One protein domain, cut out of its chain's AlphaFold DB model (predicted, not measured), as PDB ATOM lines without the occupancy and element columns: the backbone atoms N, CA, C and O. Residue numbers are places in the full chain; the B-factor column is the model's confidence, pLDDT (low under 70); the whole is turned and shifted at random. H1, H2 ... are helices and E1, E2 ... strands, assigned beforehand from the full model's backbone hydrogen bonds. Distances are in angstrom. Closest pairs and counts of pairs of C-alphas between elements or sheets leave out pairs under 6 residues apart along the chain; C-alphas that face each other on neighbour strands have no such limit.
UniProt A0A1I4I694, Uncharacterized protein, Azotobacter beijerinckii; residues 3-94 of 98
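AT A GLANCE: This is residues 3 to 94 of the 98 residues of an uncharacterized protein of Azotobacter beijerinckii (UniProt A0A1I4I694). A strongly twisted sheet of four strands, E2 E1 E5 E6, has one helix, H1, packed over one face, and a two-stranded hairpin, E3 and E4, sits beside the second half of H1 with its turn, residues 52 to 58, away from the helix. The sheet and H1 make two layers, a helix on one face of a sheet, and residues 21 to 26, in the link from E2 to H1, stick out. The printed part has 92 residues, with one named helix and six named strands in the order E1 E2 H1 E3 E4 E5 E6; both sheets are antiparallel and the class is mixed, helices and strands. The whole is compact, with a radius of gyration of the C-alphas of 13.3 A, and rounded, spanning 33 by 31 by 26 A.

HOW THE PARTS SIT: In the larger sheet, E1, residues 3 to 9, and E5, residues 78 to 84, are antiparallel inner strands at 163 degrees, with N 6 and O 82 at 2.9 A, within hydrogen-bond range. E2, residues 12 to 19, is an edge strand and forms a hairpin with E1, with N 5 and O 16 at 2.9 A. E6, residues 90 to 93, is the other edge strand and forms a hairpin with E5, with N 91 and O 83 at 2.8 A. The strands' lines turn by 72 degrees from edge to edge. H1, residues 27 to 42, is on this sheet; its closest C-alphas to E1 are those of Ala 34 and Tyr 5, 6.8 A apart. Every O i to N i+4 pair in H1 is within hydrogen-bond range. E3, residues 46 to 51, and E4, residues 59 to 65, are an antiparallel hairpin at 157 degrees, with N 48 and O 63 at 2.9 A. The closest C-alphas of H1 and E4 are those of Thr 36 and Phe 65, 5.6 A apart. The closest C-alphas of E3 and E6 are those of Val 48 and Val 93, 7.0 A apart. E2 is apart from E3 and E4.

IN THESE COORDINATES: E1 begins with C-alpha 3 at (137.354, 106.957, 104.628) and measures 19.8 A from first to last C-alpha. E2 measures 23.7 A, H1 22.7 A, E5 17.6 A, E4 17.3 A, E3 15.9 A and E6 9.7 A. H1 begins with C-alpha 27 at (140.318, 99.775, 97.378). E6 ends with C-alpha 93 at (150.755, 101.944, 103.422).

THE WHOLE: The two C-alphas farthest apart are those of Val 55 and Gly 69, 36.9 A. The printed part has no cut. The link from E4 to E5, residues 66 to 77, is long. The mean pLDDT of the printed part is 87.0, and residues 22 to 24 are under 70.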
ATOM      1  N   ILE A   3     136.068 107.610 104.409       88.44
ATOM      2  CA  ILE A   3     137.354 106.957 104.628       88.44
ATOM      3  C   ILE A   3     138.067 107.687 105.743       88.44
ATOM      4  O   ILE A   3     138.174 108.912 105.705       88.44
ATOM      5  N   LYS A   4     138.590 106.946 106.712       92.62
ATOM      6  CA  LYS A   4     139.443 107.513 107.754       92.62
ATOM      7  C   LYS A   4     140.893 107.254 107.394       92.62
ATOM      8  O   LYS A   4     141.242 106.173 106.927       92.62
ATOM      9  N   TYR A   5     141.748 108.233 107.629       94.19
ATOM     10  CA  TYR A   5     143.184 108.068 107.481       94.19
ATOM     11  C   TYR A   5     143.898 108.632 108.700       94.19
ATOM     12  O   TYR A   5     143.404 109.538 109.378       94.19
ATOM     13  N   LYS A   6     145.085 108.101 108.969       95.25
ATOM     14  CA  LYS A   6     146.021 108.692 109.917       95.25
ATOM     15  C   LYS A   6     147.454 108.462 109.472       95.25
ATOM     16  O   LYS A   6     147.734 107.489 108.775       95.25
ATOM     17  N   TYR A   7     148.347 109.359 109.849       94.56
ATOM     18  CA  TYR A   7     149.759 109.280 109.508       94.56
ATOM     19  C   TYR A   7     150.625 109.825 110.635       94.56
ATOM     20  O   TYR A   7     150.206 110.705 111.389       94.56
ATOM     21  N   ALA A   8     151.834 109.284 110.741       93.50
ATOM     22  CA  ALA A   8     152.851 109.776 111.657       93.50
ATOM     23  C   ALA A   8     153.797 110.727 110.918       93.50
ATOM     24  O   ALA A   8     154.235 110.433 109.803       93.50
ATOM     25  N   LYS A   9     154.099 111.864 111.544       89.81
ATOM     26  CA  LYS A   9     155.070 112.850 111.071       89.81
ATOM     27  C   LYS A   9     155.721 113.525 112.270       89.81
ATOM     28  O   LYS A   9     155.022 114.038 113.143       89.81
ATOM     29  N   ALA A  10     157.053 113.566 112.295       83.50
ATOM     30  CA  ALA A  10     157.839 114.283 113.305       83.50
ATOM     31  C   ALA A  10     157.390 113.999 114.761       83.50
ATOM     32  O   ALA A  10     157.211 114.922 115.558       83.50
ATOM     33  N   ASN A  11     157.206 112.719 115.110       80.75
ATOM     34  CA  ASN A  11     156.712 112.248 116.420       80.75
ATOM     35  C   ASN A  11     155.268 112.658 116.778       80.75
ATOM     36  O   ASN A  11     154.887 112.594 117.947       80.75
ATOM     37  N   SER A  12     154.462 113.078 115.803       88.00
ATOM     38  CA  SER A  12     153.042 113.398 115.987       88.00
ATOM     39  C   SER A  12     152.171 112.519 115.091       88.00
ATOM     40  O   SER A  12     152.545 112.221 113.959       88.00
ATOM     41  N   GLU A  13     151.000 112.113 115.588       93.44
ATOM     42  CA  GLU A  13     149.975 111.436 114.787       93.44
ATOM     43  C   GLU A  13     148.944 112.467 114.317       93.44
ATOM     44  O   GLU A  13     148.412 113.242 115.116       93.44
ATOM     45  N   VAL A  14     148.660 112.476 113.018       94.88
ATOM     46  CA  VAL A  14     147.623 113.311 112.411       94.88
ATOM     47  C   VAL A  14     146.557 112.404 111.819       94.88
ATOM     48  O   VAL A  14     146.871 111.447 111.119       94.88
ATOM     49  N   SER A  15     145.289 112.719 112.068       94.62
ATOM     50  CA  SER A  15     144.139 111.987 111.534       94.62
ATOM     51  C   SER A  15     143.247 112.881 110.676       94.62
ATOM     52  O   SER A  15     143.187 114.098 110.875       94.62
ATOM     53  N   GLY A  16     142.507 112.274 109.757       93.06
ATOM     54  CA  GLY A  16     141.490 112.958 108.970       93.06
ATOM     55  C   GLY A  16     140.476 112.000 108.365       93.06
ATOM     56  O   GLY A  16     140.591 110.777 108.478       93.06
ATOM     57  N   GLU A  17     139.460 112.582 107.739       93.25
ATOM     58  CA  GLU A  17     138.399 111.849 107.059       93.25
ATOM     59  C   GLU A  17     138.210 112.412 105.648       93.25
ATOM     60  O   GLU A  17     138.308 113.622 105.440       93.25
ATOM     61  N   LEU A  18     137.946 111.532 104.684       89.88
ATOM     62  CA  LEU A  18     137.680 111.878 103.293       89.88
ATOM     63  C   LEU A  18     136.354 111.261 102.852       89.88
ATOM     64  O   LEU A  18     136.131 110.058 102.993       89.88
ATOM     65  N   SER A  19     135.495 112.080 102.255       87.00
ATOM     66  CA  SER A  19     134.253 111.618 101.639       87.00
ATOM     67  C   SER A  19     134.488 111.347 100.158       87.00
ATOM     68  O   SER A  19     134.662 112.282  99.377       87.00
ATOM     69  N   ILE A  20     134.464 110.076  99.758       80.81
ATOM     70  CA  ILE A  20     134.624 109.686  98.351       80.81
ATOM     71  C   ILE A  20     133.235 109.489  97.716       80.81
ATOM     72  O   ILE A  20     132.401 108.763  98.286       80.81
ATOM     73  N   PRO A  21     132.950 110.132  96.563       70.25
ATOM     74  CA  PRO A  21     131.699 109.950  95.840       70.25
ATOM     75  C   PRO A  21     131.677 108.585  95.139       70.25
ATOM     76  O   PRO A  21     132.502 108.312  94.274       70.25
ATOM     77  N   GLY A  22     130.708 107.742  95.494       63.47
ATOM     78  CA  GLY A  22     130.468 106.447  94.848       63.47
ATOM     79  C   GLY A  22     130.489 105.263  95.814       63.47
ATOM     80  O   GLY A  22     131.189 105.280  96.824       63.47
ATOM     81  N   ASN A  23     129.676 104.255  95.496       60.97
ATOM     82  CA  ASN A  23     129.613 102.967  96.196       60.97
ATOM     83  C   ASN A  23     130.497 101.894  95.519       60.97
ATOM     84  O   ASN A  23     130.630 100.804  96.055       60.97
ATOM     85  N   ASP A  24     131.101 102.222  94.365       59.44
ATOM     86  CA  ASP A  24     131.892 101.313  93.513       59.44
ATOM     87  C   ASP A  24     133.383 101.703  93.429       59.44
ATOM     88  O   ASP A  24     134.107 101.215  92.563       59.44
ATOM     89  N   ALA A  25     133.856 102.618  94.284       70.00
ATOM     90  CA  ALA A  25     135.281 102.943  94.335       70.00
ATOM     91  C   ALA A  25     136.047 101.714  94.843       70.00
ATOM     92  O   ALA A  25     135.763 101.220  95.931       70.00
ATOM     93  N   GLY A  26     136.996 101.211  94.053       78.00
ATOM     94  CA  GLY A  26     137.822 100.089  94.481       78.00
ATOM     95  C   GLY A  26     138.809 100.515  95.568       78.00
ATOM     96  O   GLY A  26     139.186 101.685  95.656       78.00
ATOM     97  N   HIS A  27     139.312  99.547  96.334       80.56
ATOM     98  CA  HIS A  27     140.318  99.775  97.378       80.56
ATOM     99  C   HIS A  27     141.509 100.632  96.900       80.56
ATOM    100  O   HIS A  27     141.991 101.520  97.599       80.56
ATOM    101  N   HIS A  28     141.973 100.417  95.665       82.25
ATOM    102  CA  HIS A  28     143.079 101.190  95.101       82.25
ATOM    103  C   HIS A  28     142.728 102.671  94.875       82.25
ATOM    104  O   HIS A  28     143.570 103.540  95.110       82.25
ATOM    105  N   ASP A  29     141.491 102.976  94.471       84.94
ATOM    106  CA  ASP A  29     141.018 104.353  94.297       84.94
ATOM    107  C   ASP A  29     140.887 105.059  95.648       84.94
ATOM    108  O   ASP A  29     141.273 106.221  95.780       84.94
ATOM    109  N   VAL A  30     140.419 104.330  96.665       86.31
ATOM    110  CA  VAL A  30     140.347 104.793  98.057       86.31
ATOM    111  C   VAL A  30     141.732 105.166  98.578       86.31
ATOM    112  O   VAL A  30     141.934 106.284  99.062       86.31
ATOM    113  N   VAL A  31     142.702 104.259  98.435       88.06
ATOM    114  CA  VAL A  31     144.086 104.490  98.868       88.06
ATOM    115  C   VAL A  31     144.683 105.687  98.133       88.06
ATOM    116  O   VAL A  31     145.235 106.586  98.764       88.06
ATOM    117  N   LYS A  32     144.514 105.759  96.809       89.56
ATOM    118  CA  LYS A  32     144.989 106.885  95.997       89.56
ATOM    119  C   LYS A  32     144.385 108.220  96.433       89.56
ATOM    120  O   LYS A  32     145.118 109.207  96.527       89.56
ATOM    121  N   ALA A  33     143.082 108.264  96.702       89.94
ATOM    122  CA  ALA A  33     142.403 109.483  97.123       89.94
ATOM    123  C   ALA A  33     142.919 109.968  98.487       89.94
ATOM    124  O   ALA A  33     143.274 111.138  98.623       89.94
ATOM    125  N   ALA A  34     143.055 109.064  99.460       91.88
ATOM    126  CA  ALA A  34     143.590 109.396 100.778       91.88
ATOM    127  C   ALA A  34     145.053 109.870 100.716       91.88
ATOM    128  O   ALA A  34     145.398 110.870 101.335       91.88
ATOM    129  N   LEU A  35     145.911 109.204  99.935       93.56
ATOM    130  CA  LEU A  35     147.311 109.616  99.782       93.56
ATOM    131  C   LEU A  35     147.442 110.976  99.088       93.56
ATOM    132  O   LEU A  35     148.269 111.788  99.490       93.56
ATOM    133  N   THR A  36     146.605 111.252  98.086       92.75
ATOM    134  CA  THR A  36     146.592 112.559  97.404       92.75
ATOM    135  C   THR A  36     146.147 113.680  98.346       92.75
ATOM    136  O   THR A  36     146.725 114.767  98.326       92.75
ATOM    137  N   GLU A  37     145.156 113.411  99.201       93.00
ATOM    138  CA  GLU A  37     144.700 114.345 100.235       93.00
ATOM    139  C   GLU A  37     145.815 114.647 101.245       93.00
ATOM    140  O   GLU A  37     146.123 115.812 101.485       93.00
ATOM    141  N   ILE A  38     146.473 113.615 101.792       93.56
ATOM    142  CA  ILE A  38     147.571 113.795 102.757       93.56
ATOM    143  C   ILE A  38     148.728 114.569 102.114       93.56
ATOM    144  O   ILE A  38     149.212 115.531 102.708       93.56
ATOM    145  N   ALA A  39     149.131 114.198 100.893       93.38
ATOM    146  CA  ALA A  39     150.191 114.887 100.161       93.38
ATOM    147  C   ALA A  39     149.870 116.380 100.008       93.38
ATOM    148  O   ALA A  39     150.687 117.235 100.344       93.38
ATOM    149  N   SER A  40     148.643 116.696  99.582       93.00
ATOM    150  CA  SER A  40     148.173 118.075  99.390       93.00
ATOM    151  C   SER A  40     148.095 118.860 100.698       93.00
ATOM    152  O   SER A  40     148.501 120.020 100.736       93.00
ATOM    153  N   LYS A  41     147.618 118.232 101.778       92.12
ATOM    154  CA  LYS A  41     147.508 118.853 103.103       92.12
ATOM    155  C   LYS A  41     148.872 119.205 103.694       92.12
ATOM    156  O   LYS A  41     149.014 120.253 104.317       92.12
ATOM    157  N   GLU A  42     149.859 118.340 103.493       91.38
ATOM    158  CA  GLU A  42     151.217 118.532 104.008       91.38
ATOM    159  C   GLU A  42     152.119 119.327 103.052       91.38
ATOM    160  O   GLU A  42     153.193 119.770 103.459       91.38
ATOM    161  N   GLY A  43     151.701 119.522 101.796       90.62
ATOM    162  CA  GLY A  43     152.536 120.127 100.755       90.62
ATOM    163  C   GLY A  43     153.757 119.268 100.405       90.62
ATOM    164  O   GLY A  43     154.788 119.785  99.978       90.62
ATOM    165  N   GLU A  44     153.663 117.956 100.611       91.12
ATOM    166  CA  GLU A  44     154.770 117.007 100.520       91.12
ATOM    167  C   GLU A  44     154.423 115.879  99.549       91.12
ATOM    168  O   GLU A  44     153.309 115.356  99.553       91.12
ATOM    169  N   ARG A  45     155.393 115.465  98.726       92.38
ATOM    170  CA  ARG A  45     155.249 114.274  97.885       92.38
ATOM    171  C   ARG A  45     155.290 113.015  98.744       92.38
ATOM    172  O   ARG A  45     156.297 112.739  99.392       92.38
ATOM    173  N   ILE A  46     154.271 112.172  98.605       93.06
ATOM    174  CA  ILE A  46     154.257 110.835  99.200       93.06
ATOM    175  C   ILE A  46     154.669 109.817  98.144       93.06
ATOM    176  O   ILE A  46     154.084 109.739  97.064       93.06
ATOM    177  N   VAL A  47     155.675 109.013  98.465       91.12
ATOM    178  CA  VAL A  47     156.146 107.923  97.609       91.12
ATOM    179  C   VAL A  47     155.811 106.613  98.296       91.12
ATOM    180  O   VAL A  47     156.147 106.443  99.464       91.12
ATOM    181  N   VAL A  48     155.151 105.692  97.599       90.56
ATOM    182  CA  VAL A  48     154.742 104.406  98.180       90.56
ATOM    183  C   VAL A  48     155.252 103.234  97.361       90.56
ATOM    184  O   VAL A  48     155.245 103.269  96.126       90.56
ATOM    185  N   ALA A  49     155.665 102.176  98.054       87.19
ATOM    186  CA  ALA A  49     156.018 100.909  97.431       87.19
ATOM    187  C   ALA A  49     154.748 100.100  97.136       87.19
ATOM    188  O   ALA A  49     153.918  99.877  98.018       87.19
ATOM    189  N   MET A  50     154.614  99.617  95.902       83.56
ATOM    190  CA  MET A  50     153.627  98.590  95.573       83.56
ATOM    191  C   MET A  50     154.245  97.221  95.833       83.56
ATOM    192  O   MET A  50     155.253  96.870  95.217       83.56
ATOM    193  N   MET A  51     153.636  96.453  96.734       83.94
ATOM    194  CA  MET A  51     154.094  95.114  97.105       83.94
ATOM    195  C   MET A  51     153.325  94.045  96.324       83.94
ATOM    196  O   MET A  51     152.126  94.184  96.081       83.94
ATOM    197  N   SER A  52     154.012  92.977  95.917       79.31
ATOM    198  CA  SER A  52     153.389  91.831  95.254       79.31
ATOM    199  C   SER A  52     152.442  91.106  96.213       79.31
ATOM    200  O   SER A  52     152.868  90.743  97.310       79.31
ATOM    201  N   PRO A  53     151.203  90.789  95.800       80.12
ATOM    202  CA  PRO A  53     150.326  89.928  96.592       80.12
ATOM    203  C   PRO A  53     150.735  88.445  96.526       80.12
ATOM    204  O   PRO A  53     150.227  87.637  97.295       80.12
ATOM    205  N   TYR A  54     151.630  88.069  95.601       83.75
ATOM    206  CA  TYR A  54     152.028  86.675  95.362       83.75
ATOM    207  C   TYR A  54     153.376  86.305  95.983       83.75
ATOM    208  O   TYR A  54     153.658  85.125  96.179       83.75
ATOM    209  N   VAL A  55     154.230  87.297  96.235       85.00
ATOM    210  CA  VAL A  55     155.586  87.094  96.751       85.00
ATOM    211  C   VAL A  55     155.820  88.100  97.864       85.00
ATOM    212  O   VAL A  55     155.941  89.298  97.613       85.00
ATOM    213  N   GLU A  56     155.876  87.601  99.094       82.69
ATOM    214  CA  GLU A  56     156.103  88.422 100.278       82.69
ATOM    215  C   GLU A  56     157.414  89.211 100.154       82.69
ATOM    216  O   GLU A  56     158.445  88.685  99.732       82.69
ATOM    217  N   GLY A  57     157.366  90.503 100.480       77.69
ATOM    218  CA  GLY A  57     158.531  91.389 100.425       77.69
ATOM    219  C   GLY A  57     158.970  91.819  99.019       77.69
ATOM    220  O   GLY A  57     159.856  92.665  98.909       77.69
ATOM    221  N   LEU A  58     158.360  91.310  97.940       83.88
ATOM    222  CA  LEU A  58     158.708  91.732  96.582       83.88
ATOM    223  C   LEU A  58     158.030  93.059  96.231       83.88
ATOM    224  O   LEU A  58     156.815  93.116  96.039       83.88
ATOM    225  N   GLN A  59     158.828  94.110  96.068       85.62
ATOM    226  CA  GLN A  59     158.375  95.371  95.492       85.62
ATOM    227  C   GLN A  59     158.195  95.219  93.974       85.62
ATOM    228  O   GLN A  59     159.133  94.874  93.257       85.62
ATOM    229  N   VAL A  60     156.992  95.504  93.483       86.00
ATOM    230  CA  VAL A  60     156.628  95.421  92.055       86.00
ATOM    231  C   VAL A  60     156.518  96.788  91.386       86.00
ATOM    232  O   VAL A  60     156.412  96.874  90.166       86.00
ATOM    233  N   GLY A  61     156.574  97.869  92.163       86.75
ATOM    234  CA  GLY A  61     156.630  99.221  91.623       86.75
ATOM    235  C   GLY A  61     156.635 100.295  92.700       86.75
ATOM    236  O   GLY A  61     156.658 100.001  93.897       86.75
ATOM    237  N   VAL A  62     156.631 101.546  92.251       90.06
ATOM    238  CA  VAL A  62     156.587 102.738  93.099       90.06
ATOM    239  C   VAL A  62     155.547 103.691  92.536       90.06
ATOM    240  O   VAL A  62     155.588 104.000  91.345       90.06
ATOM    241  N   ASN A  63     154.651 104.180  93.389       90.44
ATOM    242  CA  ASN A  63     153.718 105.247  93.044       90.44
ATOM    243  C   ASN A  63     154.111 106.540  93.753       90.44
ATOM    244  O   ASN A  63     154.573 106.522  94.893       90.44
ATOM    245  N   HIS A  64     153.900 107.659  93.066       91.56
ATOM    246  CA  HIS A  64     154.172 108.997  93.573       91.56
ATOM    247  C   HIS A  64     152.851 109.764  93.641       91.56
ATOM    248  O   HIS A  64     152.091 109.776  92.670       91.56
ATOM    249  N   PHE A  65     152.592 110.394  94.781       92.31
ATOM    250  CA  PHE A  65     151.432 111.239  95.026       92.31
ATOM    251  C   PHE A  65     151.929 112.641  95.335       92.31
ATOM    252  O   PHE A  65     152.481 112.896  96.406       92.31
ATOM    253  N   ASP A  66     151.779 113.521  94.353       92.50
ATOM    254  CA  ASP A  66     152.151 114.921  94.469       92.50
ATOM    255  C   ASP A  66     151.014 115.752  95.071       92.50
ATOM    256  O   ASP A  66     149.843 115.474  94.785       92.50
ATOM    257  N   PRO A  67     151.334 116.781  95.876       91.75
ATOM    258  CA  PRO A  67     150.349 117.743  96.334       91.75
ATOM    259  C   PRO A  67     149.693 118.470  95.155       91.75
ATOM    260  O   PRO A  67     150.346 118.868  94.187       91.75
ATOM    261  N   VAL A  68     148.381 118.671  95.239       91.19
ATOM    262  CA  VAL A  68     147.617 119.357  94.195       91.19
ATOM    263  C   VAL A  68     147.723 120.870  94.377       91.19
ATOM    264  O   VAL A  68     147.394 121.410  95.428       91.19
ATOM    265  N   GLY A  69     148.124 121.572  93.316       85.56
ATOM    266  CA  GLY A  69     148.095 123.039  93.264       85.56
ATOM    267  C   GLY A  69     149.282 123.746  93.923       85.56
ATOM    268  O   GLY A  69     149.305 124.976  93.930       85.56
ATOM    269  N   VAL A  70     150.271 123.005  94.425       85.94
ATOM    270  CA  VAL A  70     151.527 123.547  94.964       85.94
ATOM    271  C   VAL A  70     152.716 122.717  94.485       85.94
ATOM    272  O   VAL A  70     152.564 121.549  94.131       85.94
ATOM    273  N   GLU A  71     153.899 123.326  94.450       87.62
ATOM    274  CA  GLU A  71     155.130 122.591  94.167       87.62
ATOM    275  C   GLU A  71     155.467 121.683  95.366       87.62
ATOM    276  O   GLU A  71     155.387 122.148  96.508       87.62
ATOM    277  N   PRO A  72     155.801 120.397  95.150       85.44
ATOM    278  CA  PRO A  72     156.088 119.490  96.251       85.44
ATOM    279  C   PRO A  72     157.333 119.928  97.021       85.44
ATOM    280  O   PRO A  72     158.380 120.174  96.424       85.44
ATOM    281  N   SER A  73     157.239 119.953  98.349       84.50
ATOM    282  CA  SER A  73     158.409 120.110  99.214       84.50
ATOM    283  C   SER A  73     159.457 119.028  98.924       84.50
ATOM    284  O   SER A  73     159.122 117.861  98.708       84.50
ATOM    285  N   GLU A  74     160.740 119.400  98.976       82.00
ATOM    286  CA  GLU A  74     161.850 118.438  98.930       82.00
ATOM    287  C   GLU A  74     161.953 117.604 100.217       82.00
ATOM    288  O   GLU A  74     162.571 116.538 100.227       82.00
ATOM    289  N   GLN A  75     161.356 118.075 101.316       81.50
ATOM    290  CA  GLN A  75     161.375 117.368 102.591       81.50
ATOM    291  C   GLN A  75     160.346 116.245 102.594       81.50
ATOM    292  O   GLN A  75     159.172 116.491 102.336       81.50
ATOM    293  N   ARG A  76     160.793 115.039 102.960       84.75
ATOM    294  CA  ARG A  76     159.918 113.897 103.229       84.75
ATOM    295  C   ARG A  76     159.882 113.596 104.717       84.75
ATOM    296  O   ARG A  76     160.878 113.154 105.284       84.75
ATOM    297  N   THR A  77     158.762 113.904 105.351       88.62
ATOM    298  CA  THR A  77     158.584 113.881 106.805       88.62
ATOM    299  C   THR A  77     157.496 112.918 107.260       88.62
ATOM    300  O   THR A  77     157.397 112.649 108.458       88.62
ATOM    301  N   ILE A  78     156.692 112.387 106.336       90.94
ATOM    302  CA  ILE A  78     155.675 111.383 106.647       90.94
ATOM    303  C   ILE A  78     156.349 110.016 106.831       90.94
ATOM    304  O   ILE A  78     157.029 109.501 105.947       90.94
ATOM    305  N   GLU A  79     156.162 109.408 107.997       90.56
ATOM    306  CA  GLU A  79     156.866 108.186 108.415       90.56
ATOM    307  C   GLU A  79     156.029 106.926 108.198       90.56
ATOM    308  O   GLU A  79     156.557 105.855 107.907       90.56
ATOM    309  N   SER A  80     154.711 107.037 108.354       92.00
ATOM    310  CA  SER A  80     153.774 105.940 108.117       92.00
ATOM    311  C   SER A  80     152.385 106.483 107.831       92.00
ATOM    312  O   SER A  80     152.035 107.571 108.287       92.00
ATOM    313  N   ILE A  81     151.590 105.721 107.081       93.88
ATOM    314  CA  ILE A  81     150.208 106.065 106.748       93.88
ATOM    315  C   ILE A  81     149.343 104.827 106.966       93.88
ATOM    316  O   ILE A  81     149.720 103.719 106.582       93.88
ATOM    317  N   GLN A  82     148.171 105.020 107.564       93.56
ATOM    318  CA  GLN A  82     147.149 103.998 107.728       93.56
ATOM    319  C   GLN A  82     145.804 104.508 107.212       93.56
ATOM    320  O   GLN A  82     145.432 105.657 107.453       93.56
ATOM    321  N   ILE A  83     145.076 103.645 106.507       92.44
ATOM    322  CA  ILE A  83     143.802 103.970 105.857       92.44
ATOM    323  C   ILE A  83     142.760 102.938 106.278       92.44
ATOM    324  O   ILE A  83     143.003 101.734 106.214       92.44
ATOM    325  N   CYS A  84     141.604 103.421 106.708       90.88
ATOM    326  CA  CYS A  84     140.471 102.631 107.152       90.88
ATOM    327  C   CYS A  84     139.263 102.942 106.267       90.88
ATOM    328  O   CYS A  84     138.714 104.047 106.292       90.88
ATOM    329  N   GLU A  85     138.910 101.964 105.438       86.69
ATOM    330  CA  GLU A  85     137.868 102.075 104.414       86.69
ATOM    331  C   GLU A  85     136.487 101.679 104.945       86.69
ATOM    332  O   GLU A  85     135.492 102.328 104.636       86.69
ATOM    333  N   ASP A  86     136.441 100.651 105.788       82.44
ATOM    334  CA  ASP A  86     135.224 100.036 106.327       82.44
ATOM    335  C   ASP A  86     134.863 100.524 107.744       82.44
ATOM    336  O   ASP A  86     133.816 100.167 108.280       82.44
ATOM    337  N   GLY A  87     135.706 101.364 108.351       79.81
ATOM    338  CA  GLY A  87     135.543 101.849 109.724       79.81
ATOM    339  C   GLY A  87     136.119 100.920 110.799       79.81
ATOM    340  O   GLY A  87     136.164 101.321 111.964       79.81
ATOM    341  N   GLU A  88     136.602  99.735 110.423       81.69
ATOM    342  CA  GLU A  88     137.057  98.689 111.346       81.69
ATOM    343  C   GLU A  88     138.529  98.312 111.117       81.69
ATOM    344  O   GLU A  88     139.301  98.223 112.075       81.69
ATOM    345  N   ASN A  89     138.950  98.160 109.860       85.12
ATOM    346  CA  ASN A  89     140.258  97.633 109.484       85.12
ATOM    347  C   ASN A  89     141.197  98.733 108.979       85.12
ATOM    348  O   ASN A  89     140.964  99.378 107.957       85.12
ATOM    349  N   TRP A  90     142.317  98.909 109.682       89.62
ATOM    350  CA  TRP A  90     143.374  99.842 109.297       89.62
ATOM    351  C   TRP A  90     144.431  99.150 108.438       89.62
ATOM    352  O   TRP A  90     145.196  98.313 108.917       89.62
ATOM    353  N   ASN A  91     144.516  99.551 107.173       88.06
ATOM    354  CA  ASN A  91     145.525  99.085 106.232       88.06
ATOM    355  C   ASN A  91     146.735 100.013 106.266       88.06
ATOM    356  O   ASN A  91     146.590 101.229 106.136       88.06
ATOM    357  N   SER A  92     147.930  99.447 106.433       88.94
ATOM    358  CA  SER A  92     149.172 100.226 106.455       88.94
ATOM    359  C   SER A  92     149.725 100.392 105.043       88.94
ATOM    360  O   SER A  92     149.820  99.424 104.289       88.94
ATOM    361  N   VAL A  93     150.115 101.615 104.696       87.00
ATOM    362  CA  VAL A  93     150.755 101.944 103.422       87.00
ATOM    363  C   VAL A  93     152.255 102.100 103.647       87.00
ATOM    364  O   VAL A  93     152.692 102.834 104.535       87.00
ATOM    365  N   VAL A  94     153.048 101.407 102.828       85.31
ATOM    366  CA  VAL A  94     154.512 101.454 102.894       85.31
ATOM    367  C   VAL A  94     155.009 102.707 102.180       85.31
ATOM    368  O   VAL A  94     154.998 102.766 100.949       85.31
TER     369      VAL A  94